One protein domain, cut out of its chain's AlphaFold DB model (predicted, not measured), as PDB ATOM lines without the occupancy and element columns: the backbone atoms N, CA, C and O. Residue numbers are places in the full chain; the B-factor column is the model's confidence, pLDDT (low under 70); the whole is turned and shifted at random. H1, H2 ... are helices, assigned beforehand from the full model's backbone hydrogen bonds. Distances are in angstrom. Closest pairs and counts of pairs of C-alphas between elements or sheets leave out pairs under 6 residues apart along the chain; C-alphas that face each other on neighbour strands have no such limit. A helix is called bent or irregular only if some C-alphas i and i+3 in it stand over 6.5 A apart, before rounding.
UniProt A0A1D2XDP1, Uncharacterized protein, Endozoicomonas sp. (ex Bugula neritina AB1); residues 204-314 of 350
ATOM      1  N   ALA A 204      18.989  42.774   2.810       86.88
ATOM      2  CA  ALA A 204      18.149  41.636   2.427       86.88
ATOM      3  C   ALA A 204      17.953  40.649   3.593       86.88
ATOM      4  O   ALA A 204      16.840  40.165   3.827       86.88
ATOM      5  N   LEU A 205      19.024  40.352   4.344       87.69
ATOM      6  CA  LEU A 205      18.958  39.530   5.556       87.69
ATOM      7  C   LEU A 205      18.083  40.195   6.626       87.69
ATOM      8  O   LEU A 205      17.257  39.520   7.241       87.69
ATOM      9  N   LYS A 206      18.233  41.508   6.827       91.75
ATOM     10  CA  LYS A 206      17.435  42.295   7.775       91.75
ATOM     11  C   LYS A 206      15.949  42.267   7.412       91.75
ATOM     12  O   LYS A 206      15.141  41.866   8.249       91.75
ATOM     13  N   ALA A 207      15.587  42.605   6.173       90.94
ATOM     14  CA  ALA A 207      14.207  42.565   5.686       90.94
ATOM     15  C   ALA A 207      13.607  41.159   5.842       90.94
ATOM     16  O   ALA A 207      12.524  41.000   6.403       90.94
ATOM     17  N   ARG A 208      14.358  40.112   5.470       87.94
ATOM     18  CA  ARG A 208      13.947  38.720   5.690       87.94
ATOM     19  C   ARG A 208      13.707  38.420   7.169       87.94
ATOM     20  O   ARG A 208      12.690  37.823   7.509       87.94
ATOM     21  N   ALA A 209      14.621  38.810   8.051       92.19
ATOM     22  CA  ALA A 209      14.463  38.581   9.479       92.19
ATOM     23  C   ALA A 209      13.200  39.270  10.010       92.19
ATOM     24  O   ALA A 209      12.431  38.648  10.736       92.19
ATOM     25  N   PHE A 210      12.929  40.517   9.617       93.88
ATOM     26  CA  PHE A 210      11.693  41.200  10.006       93.88
ATOM     27  C   PHE A 210      10.443  40.513   9.463       93.88
ATOM     28  O   PHE A 210       9.510  40.327  10.239       93.88
ATOM     29  N   SER A 211      10.449  40.053   8.210       90.62
ATOM     30  CA  SER A 211       9.369  39.243   7.636       90.62
ATOM     31  C   SER A 211       9.049  38.008   8.485       90.62
ATOM     32  O   SER A 211       7.895  37.805   8.849       90.62
ATOM     33  N   TYR A 212      10.066  37.226   8.856       91.06
ATOM     34  CA  TYR A 212       9.913  36.033   9.700       91.06
ATOM     35  C   TYR A 212       9.446  36.383  11.124       91.06
ATOM     36  O   TYR A 212       8.567  35.730  11.691       91.06
ATOM     37  N   LYS A 213       9.978  37.468  11.702       92.94
ATOM     38  CA  LYS A 213       9.617  37.950  13.046       92.94
ATOM     39  C   LYS A 213       8.169  38.449  13.156       92.94
ATOM     40  O   LYS A 213       7.687  38.636  14.273       92.94
ATOM     41  N   LEU A 214       7.438  38.635  12.053       91.75
ATOM     42  CA  LEU A 214       6.008  38.963  12.111       91.75
ATOM     43  C   LEU A 214       5.142  37.791  12.597       91.75
ATOM     44  O   LEU A 214       4.032  38.026  13.064       91.75
ATOM     45  N   SER A 215       5.623  36.548  12.547       89.75
ATOM     46  CA  SER A 215       4.852  35.383  13.007       89.75
ATOM     47  C   SER A 215       5.401  34.738  14.279       89.75
ATOM     48  O   SER A 215       4.903  33.685  14.673       89.75
ATOM     49  N   ILE A 216       6.423  35.317  14.924       91.75
ATOM     50  CA  ILE A 216       7.052  34.657  16.076       91.75
ATOM     51  C   ILE A 216       6.144  34.654  17.308       91.75
ATOM     52  O   ILE A 216       5.389  35.601  17.549       91.75
ATOM     53  N   ASN A 217       6.251  33.624  18.140       91.94
ATOM     54  CA  ASN A 217       5.583  33.552  19.443       91.94
ATOM     55  C   ASN A 217       6.514  33.974  20.601       91.94
ATOM     56  O   ASN A 217       7.689  34.288  20.417       91.94
ATOM     57  N   MET A 218       5.992  33.998  21.831       92.81
ATOM     58  CA  MET A 218       6.765  34.431  23.005       92.81
ATOM     59  C   MET A 218       7.938  33.494  23.350       92.81
ATOM     60  O   MET A 218       8.943  33.944  23.898       92.81
ATOM     61  N   SER A 219       7.832  32.199  23.037       94.62
ATOM     62  CA  SER A 219       8.932  31.243  23.227       94.62
ATOM     63  C   SER A 219      10.095  31.562  22.281       94.62
ATOM     64  O   SER A 219      11.244  31.666  22.705       94.62
ATOM     65  N   GLU A 220       9.781  31.837  21.019       95.38
ATOM     66  CA  GLU A 220      10.746  32.215  19.981       95.38
ATOM     67  C   GLU A 220      11.390  33.580  20.260       95.38
ATOM     68  O   GLU A 220      12.592  33.753  20.073       95.38
ATOM     69  N   VAL A 221      10.634  34.536  20.813       96.00
ATOM     70  CA  VAL A 221      11.187  35.810  21.312       96.00
ATOM     71  C   VAL A 221      12.257  35.571  22.383       96.00
ATOM     72  O   VAL A 221      13.298  36.228  22.362       96.00
ATOM     73  N   LYS A 222      12.040  34.635  23.319       96.38
ATOM     74  CA  LYS A 222      13.044  34.298  24.347       96.38
ATOM     75  C   LYS A 222      14.307  33.706  23.721       96.38
ATOM     76  O   LYS A 222      15.399  34.126  24.093       96.38
ATOM     77  N   GLN A 223      14.155  32.812  22.745       96.50
ATOM     78  CA  GLN A 223      15.281  32.225  22.010       96.50
ATOM     79  C   GLN A 223      16.099  33.293  21.267       96.50
ATOM     80  O   GLN A 223      17.323  33.332  21.387       96.50
ATOM     81  N   LEU A 224      15.434  34.217  20.566       97.44
ATOM     82  CA  LEU A 224      16.098  35.336  19.891       97.44
ATOM     83  C   LEU A 224      16.807  36.275  20.875       97.44
ATOM     84  O   LEU A 224      17.934  36.694  20.617       97.44
ATOM     85  N   ASN A 225      16.196  36.571  22.025       97.88
ATOM     86  CA  ASN A 225      16.823  37.382  23.072       97.88
ATOM     87  C   ASN A 225      18.058  36.710  23.685       97.88
ATOM     88  O   ASN A 225      19.027  37.393  24.018       97.88
ATOM     89  N   GLU A 226      18.051  35.385  23.826       97.12
ATOM     90  CA  GLU A 226      19.205  34.628  24.306       97.12
ATOM     91  C   GLU A 226      20.370  34.699  23.309       97.12
ATOM     92  O   GLU A 226      21.490  35.047  23.689       97.12
ATOM     93  N   ILE A 227      20.098  34.486  22.016       96.81
ATOM     94  CA  ILE A 227      21.091  34.664  20.946       96.81
ATOM     95  C   ILE A 227      21.619  36.104  20.943       96.81
ATOM     96  O   ILE A 227      22.831  36.320  20.919       96.81
ATOM     97  N   LEU A 228      20.731  37.099  21.036       96.88
ATOM     98  CA  LEU A 228      21.095  38.517  21.092       96.88
ATOM     99  C   LEU A 228      22.016  38.831  22.275       96.88
ATOM    100  O   LEU A 228      22.971  39.593  22.119       96.88
ATOM    101  N   LYS A 229      21.765  38.239  23.446       96.94
ATOM    102  CA  LYS A 229      22.615  38.400  24.630       96.94
ATOM    103  C   LYS A 229      24.031  37.882  24.370       96.94
ATOM    104  O   LYS A 229      24.985  38.614  24.627       96.94
ATOM    105  N   HIS A 230      24.164  36.673  23.825       95.00
ATOM    106  CA  HIS A 230      25.465  36.086  23.484       95.00
ATOM    107  C   HIS A 230      26.211  36.900  22.419       95.00
ATOM    108  O   HIS A 230      27.401  37.174  22.562       95.00
ATOM    109  N   MET A 231      25.497  37.374  21.396       92.50
ATOM    110  CA  MET A 231      26.049  38.243  20.355       92.50
ATOM    111  C   MET A 231      26.580  39.569  20.912       92.50
ATOM    112  O   MET A 231      27.668  40.012  20.539       92.50
ATOM    113  N   LYS A 232      25.843  40.201  21.834       92.62
ATOM    114  CA  LYS A 232      26.273  41.447  22.487       92.62
ATOM    115  C   LYS A 232      27.492  41.246  23.387       92.62
ATOM    116  O   LYS A 232      28.346  42.125  23.425       92.62
ATOM    117  N   SER A 233      27.597  40.103  24.068       91.81
ATOM    118  CA  SER A 233      28.748  39.773  24.918       91.81
ATOM    119  C   SER A 233      29.967  39.251  24.150       91.81
ATOM    120  O   SER A 233      30.975  38.939  24.776       91.81
ATOM    121  N   GLY A 234      29.885  39.117  22.820       89.31
ATOM    122  CA  GLY A 234      30.956  38.550  21.992       89.31
ATOM    123  C   GLY A 234      31.116  37.030  22.119       89.31
ATOM    124  O   GLY A 234      32.094  36.479  21.624       89.31
ATOM    125  N   ASP A 235      30.164  36.339  22.753       91.69
ATOM    126  CA  ASP A 235      30.176  34.881  22.924       91.69
ATOM    127  C   ASP A 235      29.550  34.200  21.696       91.69
ATOM    128  O   ASP A 235      28.453  33.634  21.737       91.69
ATOM    129  N   TYR A 236      30.229  34.332  20.553       91.31
ATOM    130  CA  TYR A 236      29.715  33.870  19.262       91.31
ATOM    131  C   TYR A 236      29.552  32.347  19.200       91.31
ATOM    132  O   TYR A 236      28.648  31.866  18.523       91.31
ATOM    133  N   GLU A 237      30.368  31.585  19.934       91.62
ATOM    134  CA  GLU A 237      30.238  30.124  20.019       91.62
ATOM    135  C   GLU A 237      28.907  29.708  20.644       91.62
ATOM    136  O   GLU A 237      28.196  28.870  20.088       91.62
ATOM    137  N   LYS A 238      28.510  30.328  21.766       94.12
ATOM    138  CA  LYS A 238      27.199  30.042  22.364       94.12
ATOM    139  C   LYS A 238      26.048  30.500  21.481       94.12
ATOM    140  O   LYS A 238      25.055  29.784  21.375       94.12
ATOM    141  N   ALA A 239      26.183  31.647  20.811       94.50
ATOM    142  CA  ALA A 239      25.185  32.096  19.841       94.50
ATOM    143  C   ALA A 239      24.996  31.067  18.708       94.50
ATOM    144  O   ALA A 239      23.863  30.712  18.388       94.50
ATOM    145  N   ILE A 240      26.095  30.538  18.155       94.88
ATOM    146  CA  ILE A 240      26.082  29.485  17.129       94.88
ATOM    147  C   ILE A 240      25.407  28.218  17.658       94.88
ATOM    148  O   ILE A 240      24.488  27.718  17.012       94.88
ATOM    149  N   ASN A 241      25.807  27.724  18.833       95.12
ATOM    150  CA  ASN A 241      25.231  26.510  19.417       95.12
ATOM    151  C   ASN A 241      23.720  26.650  19.647       95.12
ATOM    152  O   ASN A 241      22.960  25.738  19.329       95.12
ATOM    153  N   ASN A 242      23.260  27.813  20.116       95.56
ATOM    154  CA  ASN A 242      21.831  28.079  20.265       95.56
ATOM    155  C   ASN A 242      21.097  28.064  18.919       95.56
ATOM    156  O   ASN A 242      20.021  27.476  18.827       95.56
ATOM    157  N   ILE A 243      21.677  28.647  17.865       96.19
ATOM    158  CA  ILE A 243      21.089  28.593  16.519       96.19
ATOM    159  C   ILE A 243      21.017  27.147  16.005       96.19
ATOM    160  O   ILE A 243      19.990  26.758  15.451       96.19
ATOM    161  N   VAL A 244      22.059  26.335  16.212       95.19
ATOM    162  CA  VAL A 244      22.070  24.912  15.826       95.19
ATOM    163  C   VAL A 244      20.976  24.136  16.567       95.19
ATOM    164  O   VAL A 244      20.193  23.438  15.929       95.19
ATOM    165  N   ASN A 245      20.825  24.349  17.874       94.56
ATOM    166  CA  ASN A 245      19.769  23.716  18.671       94.56
ATOM    167  C   ASN A 245      18.352  24.115  18.212       94.56
ATOM    168  O   ASN A 245      17.420  23.315  18.287       94.56
ATOM    169  N   ILE A 246      18.152  25.360  17.766       94.12
ATOM    170  CA  ILE A 246      16.871  25.808  17.190       94.12
ATOM    171  C   ILE A 246      16.642  25.150  15.828       94.12
ATOM    172  O   ILE A 246      15.536  24.681  15.558       94.12
ATOM    173  N   LYS A 247      17.683  25.081  14.991       93.38
ATOM    174  CA  LYS A 247      17.639  24.424  13.681       93.38
ATOM    175  C   LYS A 247      17.220  22.957  13.803       93.38
ATOM    176  O   LYS A 247      16.381  22.511  13.030       93.38
ATOM    177  N   GLU A 248      17.737  22.227  14.790       93.19
ATOM    178  CA  GLU A 248      17.358  20.828  15.058       93.19
ATOM    179  C   GLU A 248      15.877  20.662  15.429       93.19
ATOM    180  O   GLU A 248      15.268  19.644  15.114       93.19
ATOM    181  N   LYS A 249      15.268  21.684  16.044       91.69
ATOM    182  CA  LYS A 249      13.828  21.719  16.359       91.69
ATOM    183  C   LYS A 249      12.956  22.107  15.163       91.69
ATOM    184  O   LYS A 249      11.736  22.073  15.285       91.69
ATOM    185  N   ASN A 250      13.571  22.488  14.041       87.81
ATOM    186  CA  ASN A 250      12.915  22.873  12.795       87.81
ATOM    187  C   ASN A 250      11.806  23.928  12.979       87.81
ATOM    188  O   ASN A 250      10.682  23.741  12.520       87.81
ATOM    189  N   ILE A 251      12.106  25.016  13.700       88.50
ATOM    190  CA  ILE A 251      11.141  26.089  13.996       88.50
ATOM    191  C   ILE A 251      11.021  27.033  12.782       88.50
ATOM    192  O   ILE A 251      11.927  27.844  12.574       88.50
ATOM    193  N   PRO A 252       9.919  27.011  12.003       87.00
ATOM    194  CA  PRO A 252       9.877  27.699  10.709       87.00
ATOM    195  C   PRO A 252      10.038  29.220  10.820       87.00
ATOM    196  O   PRO A 252      10.761  29.838  10.044       87.00
ATOM    197  N   SER A 253       9.428  29.847  11.829       87.81
ATOM    198  CA  SER A 253       9.494  31.300  12.066       87.81
ATOM    199  C   SER A 253      10.903  31.816  12.401       87.81
ATOM    200  O   SER A 253      11.123  33.027  12.413       87.81
ATOM    201  N   LEU A 254      11.871  30.924  12.631       92.94
ATOM    202  CA  LEU A 254      13.258  31.260  12.940       92.94
ATOM    203  C   LEU A 254      14.257  30.815  11.860       92.94
ATOM    204  O   LEU A 254      15.455  31.036  12.028       92.94
ATOM    205  N   GLU A 255      13.808  30.260  10.727       90.12
ATOM    206  CA  GLU A 255      14.718  29.738   9.690       90.12
ATOM    207  C   GLU A 255      15.673  30.779   9.114       90.12
ATOM    208  O   GLU A 255      16.749  30.413   8.649       90.12
ATOM    209  N   PHE A 256      15.341  32.072   9.154       89.38
ATOM    210  CA  PHE A 256      16.257  33.136   8.724       89.38
ATOM    211  C   PHE A 256      17.615  33.092   9.459       89.38
ATOM    212  O   PHE A 256      18.604  33.635   8.964       89.38
ATOM    213  N   LEU A 257      17.682  32.424  10.618       93.56
ATOM    214  CA  LEU A 257      18.919  32.195  11.354       93.56
ATOM    215  C   LEU A 257      19.884  31.243  10.621       93.56
ATOM    216  O   LEU A 257      21.089  31.445  10.733       93.56
ATOM    217  N   TRP A 258      19.405  30.234   9.881       90.31
ATOM    218  CA  TRP A 258      20.261  29.183   9.286       90.31
ATOM    219  C   TRP A 258      19.993  28.851   7.819       90.31
ATOM    220  O   TRP A 258      20.806  28.164   7.204       90.31
ATOM    221  N   LEU A 259      18.850  29.250   7.265       83.50
ATOM    222  CA  LEU A 259      18.464  28.869   5.914       83.50
ATOM    223  C   LEU A 259      19.275  29.684   4.912       83.50
ATOM    224  O   LEU A 259      19.004  30.863   4.680       83.50
ATOM    225  N   GLU A 260      20.258  29.030   4.312       70.62
ATOM    226  CA  GLU A 260      20.974  29.510   3.139       70.62
ATOM    227  C   GLU A 260      20.218  29.017   1.905       70.62
ATOM    228  O   GLU A 260      20.021  27.816   1.729       70.62
ATOM    229  N   GLY A 261      19.732  29.936   1.075       62.41
ATOM    230  CA  GLY A 261      19.108  29.599  -0.199       62.41
ATOM    231  C   GLY A 261      20.078  28.880  -1.134       62.41
ATOM    232  O   GLY A 261      21.302  28.989  -0.999       62.41
ATOM    233  N   GLU A 262      19.530  28.155  -2.110       56.34
ATOM    234  CA  GLU A 262      20.338  27.507  -3.140       56.34
ATOM    235  C   GLU A 262      21.241  28.539  -3.829       56.34
ATOM    236  O   GLU A 262      20.784  29.606  -4.251       56.34
ATOM    237  N   LYS A 263      22.540  28.226  -3.947       55.59
ATOM    238  CA  LYS A 263      23.476  29.063  -4.706       55.59
ATOM    239  C   LYS A 263      22.914  29.266  -6.104       55.59
ATOM    240  O   LYS A 263      22.784  28.308  -6.870       55.59
ATOM    241  N   ASN A 264      22.639  30.517  -6.455       52.47
ATOM    242  CA  ASN A 264      22.216  30.817  -7.805       52.47
ATOM    243  C   ASN A 264      23.393  30.544  -8.750       52.47
ATOM    244  O   ASN A 264      24.415  31.231  -8.707       52.47
ATOM    245  N   LYS A 265      23.254  29.520  -9.600       49.81
ATOM    246  CA  LYS A 265      24.307  29.085 -10.527       49.81
ATOM    247  C   LYS A 265      24.722  30.188 -11.506       49.81
ATOM    248  O   LYS A 265      25.859  30.162 -11.965       49.81
ATOM    249  N   SER A 266      23.836  31.141 -11.817       49.38
ATOM    250  CA  SER A 266      24.121  32.213 -12.780       49.38
ATOM    251  C   SER A 266      24.840  33.413 -12.164       49.38
ATOM    252  O   SER A 266      25.693  33.998 -12.822       49.38
ATOM    253  N   THR A 267      24.545  33.771 -10.911       52.44
ATOM    254  CA  THR A 267      25.169  34.930 -10.245       52.44
ATOM    255  C   THR A 267      26.284  34.547  -9.275       52.44
ATOM    256  O   THR A 267      27.008  35.425  -8.820       52.44
ATOM    257  N   GLN A 268      26.421  33.262  -8.929       54.25
ATOM    258  CA  GLN A 268      27.305  32.738  -7.873       54.25
ATOM    259  C   GLN A 268      27.097  33.368  -6.483       54.25
ATOM    260  O   GLN A 268      27.840  33.064  -5.547       54.25
ATOM    261  N   LEU A 269      26.070  34.203  -6.314       54.91
ATOM    262  CA  LEU A 269      25.736  34.822  -5.041       54.91
ATOM    263  C   LEU A 269      25.052  33.784  -4.150       54.91
ATOM    264  O   LEU A 269      24.090  33.122  -4.549       54.91
ATOM    265  N   SER A 270      25.587  33.623  -2.941       58.62
ATOM    266  CA  SER A 270      24.968  32.839  -1.879       58.62
ATOM    267  C   SER A 270      24.134  33.755  -1.002       58.62
ATOM    268  O   SER A 270      24.636  34.782  -0.536       58.62
ATOM    269  N   GLN A 271      22.909  33.340  -0.709       71.00
ATOM    270  CA  GLN A 271      22.125  33.981   0.328       71.00
ATOM    271  C   GLN A 271      22.868  33.933   1.672       71.00
ATOM    272  O   GLN A 271      23.391  32.892   2.068       71.00
ATOM    273  N   LEU A 272      22.878  35.062   2.384       79.88
ATOM    274  CA  LEU A 272      23.429  35.137   3.731       79.88
ATOM    275  C   LEU A 272      22.422  34.604   4.757       79.88
ATOM    276  O   LEU A 272      21.237  34.938   4.714       79.88
ATOM    277  N   SER A 273      22.921  33.808   5.700       86.94
ATOM    278  CA  SER A 273      22.236  33.442   6.940       86.94
ATOM    279  C   SER A 273      23.055  33.939   8.134       86.94
ATOM    280  O   SER A 273      24.264  34.163   8.017       86.94
ATOM    281  N   ILE A 274      22.422  34.100   9.297       91.44
ATOM    282  CA  ILE A 274      23.138  34.522  10.513       91.44
ATOM    283  C   ILE A 274      24.168  33.463  10.918       91.44
ATOM    284  O   ILE A 274      25.316  33.801  11.201       91.44
ATOM    285  N   LEU A 275      23.801  32.181  10.865       91.50
ATOM    286  CA  LEU A 275      24.708  31.065  11.118       91.50
ATOM    287  C   LEU A 275      25.891  31.064  10.144       91.50
ATOM    288  O   LEU A 275      27.029  30.886  10.575       91.50
ATOM    289  N   GLY A 276      25.650  31.300   8.854       87.81
ATOM    290  CA  GLY A 276      26.688  31.367   7.825       87.81
ATOM    291  C   GLY A 276      27.660  32.525   8.037       87.81
ATOM    292  O   GLY A 276      28.871  32.353   7.898       87.81
ATOM    293  N   LEU A 277      27.155  33.699   8.433       88.38
ATOM    294  CA  LEU A 277      27.990  34.852   8.781       88.38
ATOM    295  C   LEU A 277      28.821  34.593  10.044       88.38
ATOM    296  O   LEU A 277      30.015  34.889  10.064       88.38
ATOM    297  N   LEU A 278      28.221  33.987  11.070       89.06
ATOM    298  CA  LEU A 278      28.914  33.645  12.313       89.06
ATOM    299  C   LEU A 278      29.972  32.557  12.113       89.06
ATOM    300  O   LEU A 278      31.064  32.650  12.670       89.06
ATOM    301  N   SER A 279      29.690  31.557  11.278       82.56
ATOM    302  CA  SER A 279      30.586  30.418  11.028       82.56
ATOM    303  C   SER A 279      31.868  30.807  10.287       82.56
ATOM    304  O   SER A 279      32.864  30.092  10.367       82.56
ATOM    305  N   LYS A 280      31.888  31.964   9.608       76.88
ATOM    306  CA  LYS A 280      33.076  32.480   8.905       76.88
ATOM    307  C   LYS A 280      34.179  33.009   9.844       76.88
ATOM    308  O   LYS A 280      35.271  33.276   9.354       76.88
ATOM    309  N   LYS A 281      33.913  33.124  11.158       60.97
ATOM    310  CA  LYS A 281      34.800  33.248  12.352       60.97
ATOM    311  C   LYS A 281      36.131  34.035  12.326       60.97
ATOM    312  O   LYS A 281      36.768  34.097  13.371       60.97
ATOM    313  N   ARG A 282      36.589  34.670  11.243       53.38
ATOM    314  CA  ARG A 282      37.940  35.281  11.217       53.38
ATOM    315  C   ARG A 282      38.022  36.763  11.579       53.38
ATOM    316  O   ARG A 282      39.062  37.174  12.071       53.38
ATOM    317  N   SER A 283      36.942  37.522  11.440       58.78
ATOM    318  CA  SER A 283      36.781  38.879  11.988       58.78
ATOM    319  C   SER A 283      35.465  39.419  11.445       58.78
ATOM    320  O   SER A 283      35.405  39.866  10.301       58.78
ATOM    321  N   MET A 284      34.383  39.310  12.213       73.62
ATOM    322  CA  MET A 284      33.130  39.956  11.825       73.62
ATOM    323  C   MET A 284      33.327  41.467  11.941       73.62
ATOM    324  O   MET A 284      33.630  41.954  13.033       73.62
ATOM    325  N   GLY A 285      33.214  42.187  10.824       82.06
ATOM    326  CA  GLY A 285      33.282  43.642  10.823       82.06
ATOM    327  C   GLY A 285      32.128  44.248  11.622       82.06
ATOM    328  O   GLY A 285      31.139  43.582  11.945       82.06
ATOM    329  N   SER A 286      32.255  45.528  11.969       86.94
ATOM    330  CA  SER A 286      31.193  46.256  12.676       86.94
ATOM    331  C   SER A 286      29.890  46.264  11.875       86.94
ATOM    332  O   SER A 286      28.828  46.050  12.447       86.94
ATOM    333  N   ILE A 287      29.979  46.408  10.551       86.69
ATOM    334  CA  ILE A 287      28.824  46.451   9.649       86.69
ATOM    335  C   ILE A 287      28.035  45.135   9.699       86.69
ATOM    336  O   ILE A 287      26.820  45.151   9.892       86.69
ATOM    337  N   GLU A 288      28.706  43.989   9.566       87.12
ATOM    338  CA  GLU A 288      28.055  42.678   9.632       87.12
ATOM    339  C   GLU A 288      27.481  42.405  11.023       87.12
ATOM    340  O   GLU A 288      26.388  41.847  11.148       87.12
ATOM    341  N   LYS A 289      28.201  42.819  12.071       89.69
ATOM    342  CA  LYS A 289      27.744  42.678  13.453       89.69
ATOM    343  C   LYS A 289      26.454  43.462  13.688       89.69
ATOM    344  O   LYS A 289      25.505  42.896  14.229       89.69
ATOM    345  N   ASP A 290      26.398  44.720  13.264       90.12
ATOM    346  CA  ASP A 290      25.227  45.580  13.443       90.12
ATOM    347  C   ASP A 290      24.022  45.045  12.660       90.12
ATOM    348  O   ASP A 290      22.916  44.965  13.201       90.12
ATOM    349  N   ALA A 291      24.246  44.562  11.433       88.69
ATOM    350  CA  ALA A 291      23.209  43.914  10.635       88.69
ATOM    351  C   ALA A 291      22.638  42.666  11.333       88.69
ATOM    352  O   ALA A 291      21.418  42.511  11.425       88.69
ATOM    353  N   ILE A 292      23.494  41.797  11.889       91.94
ATOM    354  CA  ILE A 292      23.046  40.610  12.635       91.94
ATOM    355  C   ILE A 292      22.285  41.011  13.897       91.94
ATOM    356  O   ILE A 292      21.227  40.446  14.167       91.94
ATOM    357  N   LEU A 293      22.801  41.973  14.666       94.62
ATOM    358  CA  LEU A 293      22.154  42.447  15.890       94.62
ATOM    359  C   LEU A 293      20.763  43.022  15.597       94.62
ATOM    360  O   LEU A 293      19.820  42.713  16.326       94.62
ATOM    361  N   SER A 294      20.614  43.797  14.520       92.94
ATOM    362  CA  SER A 294      19.317  44.309  14.066       92.94
ATOM    363  C   SER A 294      18.380  43.173  13.630       92.94
ATOM    364  O   SER A 294      17.224  43.098  14.064       92.94
ATOM    365  N   ALA A 295      18.893  42.217  12.849       93.69
ATOM    366  CA  ALA A 295      18.127  41.076  12.358       93.69
ATOM    367  C   ALA A 295      17.581  40.199  13.499       93.69
ATOM    368  O   ALA A 295      16.387  39.890  13.511       93.69
ATOM    369  N   ILE A 296      18.401  39.844  14.496       96.00
ATOM    370  CA  ILE A 296      17.974  38.972  15.607       96.00
ATOM    371  C   ILE A 296      17.115  39.683  16.647       96.00
ATOM    372  O   ILE A 296      16.379  39.008  17.358       96.00
ATOM    373  N   ASN A 297      17.194  41.012  16.766       96.62
ATOM    374  CA  ASN A 297      16.487  41.747  17.809       96.62
ATOM    375  C   ASN A 297      14.956  41.615  17.632       96.62
ATOM    376  O   ASN A 297      14.412  42.126  16.646       96.62
ATOM    377  N   PRO A 298      14.240  40.941  18.558       95.12
ATOM    378  CA  PRO A 298      12.800  40.716  18.436       95.12
ATOM    379  C   PRO A 298      11.961  41.864  19.017       95.12
ATOM    380  O   PRO A 298      10.735  41.763  19.061       95.12
ATOM    381  N   SER A 299      12.605  42.918  19.526       94.12
ATOM    382  CA  SER A 299      11.930  44.038  20.180       94.12
ATOM    383  C   SER A 299      11.039  44.828  19.221       94.12
ATOM    384  O   SER A 299      11.245  44.859  18.004       94.12
ATOM    385  N   LYS A 300      10.039  45.499  19.791       91.19
ATOM    386  CA  LYS A 300       9.143  46.374  19.034       91.19
ATOM    387  C   LYS A 300       9.903  47.577  18.479       91.19
ATOM    388  O   LYS A 300       9.620  48.034  17.378       91.19
ATOM    389  N   GLU A 301      10.876  48.051  19.241       93.88
ATOM    390  CA  GLU A 301      11.753  49.168  18.922       93.88
ATOM    391  C   GLU A 301      12.555  48.879  17.650       93.88
ATOM    392  O   GLU A 301      12.609  49.731  16.773       93.88
ATOM    393  N   ALA A 302      13.060  47.651  17.486       94.88
ATOM    394  CA  ALA A 302      13.751  47.243  16.263       94.88
ATOM    395  C   ALA A 302      12.832  47.271  15.028       94.88
ATOM    396  O   ALA A 302      13.265  47.648  13.942       94.88
ATOM    397  N   LEU A 303      11.553  46.896  15.173       94.88
ATOM    398  CA  LEU A 303      10.589  47.016  14.074       94.88
ATOM    399  C   LEU A 303      10.314  48.487  13.740       94.88
ATOM    400  O   LEU A 303      10.232  48.836  12.569       94.88
ATOM    401  N   VAL A 304      10.191  49.353  14.748       95.81
ATOM    402  CA  VAL A 304      10.015  50.800  14.538       95.81
ATOM    403  C   VAL A 304      11.228  51.410  13.836       95.81
ATOM    404  O   VAL A 304      11.046  52.210  12.924       95.81
ATOM    405  N   GLU A 305      12.442  51.010  14.211       95.44
ATOM    406  CA  GLU A 305      13.682  51.415  13.543       95.44
ATOM    407  C   GLU A 305      13.677  50.993  12.068       95.44
ATOM    408  O   GLU A 305      13.841  51.839  11.198       95.44
ATOM    409  N   TYR A 306      13.341  49.735  11.767       95.62
ATOM    410  CA  TYR A 306      13.190  49.275  10.383       95.62
ATOM    411  C   TYR A 306      12.141  50.076   9.595       95.62
ATOM    412  O   TYR A 306      12.363  50.404   8.431       95.62
ATOM    413  N   LEU A 307      10.996  50.402  10.211       96.25
ATOM    414  CA  LEU A 307       9.967  51.229   9.575       96.25
ATOM    415  C   LEU A 307      10.497  52.634   9.273       96.25
ATOM    416  O   LEU A 307      10.252  53.137   8.181       96.25
ATOM    417  N   ASN A 308      11.212  53.252  10.215       96.12
ATOM    418  CA  ASN A 308      11.825  54.565  10.018       96.12
ATOM    419  C   ASN A 308      12.871  54.527   8.905       96.12
ATOM    420  O   ASN A 308      12.813  55.373   8.020       96.12
ATOM    421  N   ASP A 309      13.741  53.515   8.889       95.81
ATOM    422  CA  ASP A 309      14.719  53.351   7.817       95.81
ATOM    423  C   ASP A 309      14.018  53.227   6.457       95.81
ATOM    424  O   ASP A 309      14.416  53.880   5.504       95.81
ATOM    425  N   CYS A 310      12.935  52.449   6.354       95.38
ATOM    426  CA  CYS A 310      12.149  52.347   5.117       95.38
ATOM    427  C   CYS A 310      11.552  53.683   4.641       95.38
ATOM    428  O   CYS A 310      11.213  53.807   3.469       95.38
ATOM    429  N   MET A 311      11.320  54.640   5.542       93.62
ATOM    430  CA  MET A 311      10.731  55.943   5.209       93.62
ATOM    431  C   MET A 311      11.789  57.021   4.964       93.62
ATOM    432  O   MET A 311      11.497  58.028   4.321       93.62
ATOM    433  N   ASP A 312      13.002  56.812   5.466       95.12
ATOM    434  CA  ASP A 312      14.150  57.669   5.220       95.12
ATOM    435  C   ASP A 312      14.798  57.305   3.879       95.12
ATOM    436  O   ASP A 312      15.325  56.205   3.696       95.12
ATOM    437  N   ILE A 313      14.741  58.236   2.926       91.44
ATOM    438  CA  ILE A 313      15.242  58.060   1.554       91.44
ATOM    439  C   ILE A 313      16.761  57.839   1.543       91.44
ATOM    440  O   ILE A 313      17.263  57.138   0.663       91.44
ATOM    441  N   ASP A 314      17.474  58.370   2.538       94.62
ATOM    442  CA  ASP A 314      18.931  58.286   2.632       94.62
ATOM    443  C   ASP A 314      19.407  57.038   3.399       94.62
ATOM    444  O   ASP A 314      20.611  56.783   3.521       94.62
TER     445      ASP A 314
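What this domain is: This is residues 204 to 314 of the 350 residues of an uncharacterized protein of Endozoicomonas sp. (ex Bugula neritina AB1) (UniProt A0A1D2XDP1). A compact cluster of helices in which those that touch are mostly aligned: H6 packs on H1 and on H2 at shallow tilts, H2 and H3 make a helical hairpin, and H4 packs on H1 at a shallow tilt, while short H5 packs on H3 at a steeper angle. H7 lies outside the cluster, slanted past H1 and H6, and residues 307 to 314 at its far end stick out; the long link of residues 258 to 273 reaches away from the cluster and folds back as a loop. The printed part has 111 residues with seven named helices, H1 to H7 in chain order, and no named strand; the class is all helix. It is compact, with a radius of gyration of the C-alphas of 13.9 A and spans of 36 by 32 by 27 A.

How they stand to each other: H1, residues 204 to 213, touches H6, residues 286 to 296, at a shallow tilt of 21 degrees, the same way; their closest C-alphas are those of Lys 206 and Ala 295, 4.8 A apart. H1 also touches H4, residues 252 to 257, at a shallow tilt of 28 degrees, opposite ways, with the C-alphas of Tyr 212 and Ser 253 closest at 5.3 A. H2, residues 218 to 232, forms a helical hairpin with H3, residues 236 to 248, at 25 degrees; the C-alphas of Ile 227 and Ala 239 come closest, 5.0 A. H2 touches H6 at a shallow tilt of 15 degrees, opposite ways, closest at the C-alphas of Leu 224 and Ile 296, 5.9 A. H3 and H4, also a helical hairpin, only just touch, with 3 pairs of C-alphas within 8 A, and H3 does so with residues 243 to 247 alone; the closest C-alphas are those of Ile 243 and Leu 257, 6.7 A. H5, residues 274 to 279, touches H3 at a steep tilt of 55 degrees, the C-alphas of Ile 240 and Leu 275 being closest at 6.4 A. H7, residues 300 to 311, is close to H1 but not clearly touching, with the C-alphas of Phe 210 and Leu 303 closest at 7.2 A. Every O i to N i+4 pair is within hydrogen-bond range in H1, H2, H3, H5, H6 and H7; in H4 0 of 2 are, while 2 of 3 O i to N i+3 pairs are.

Where its parts are: H1 begins at C-alpha 204, (18.149, 41.636, 2.427), and spans 14.1 A. H2 spans 20.7 A, H3 18.5 A and H6 15.4 A. H4 is irregular: C-alphas 253 and 256 are 7.8 A apart. H7 spans 16.9 A and ends at C-alpha 311, (10.731, 55.943, 5.209).

The domain as a whole: The C-alphas of Met 218 and Ser 266 are the farthest apart, 39.8 A. The printed part has no cut, and the one long link is H4 to H5, 16 residues. The mean pLDDT of the printed part is 87.2; residues 261 to 270 and 281 to 283 are under 70.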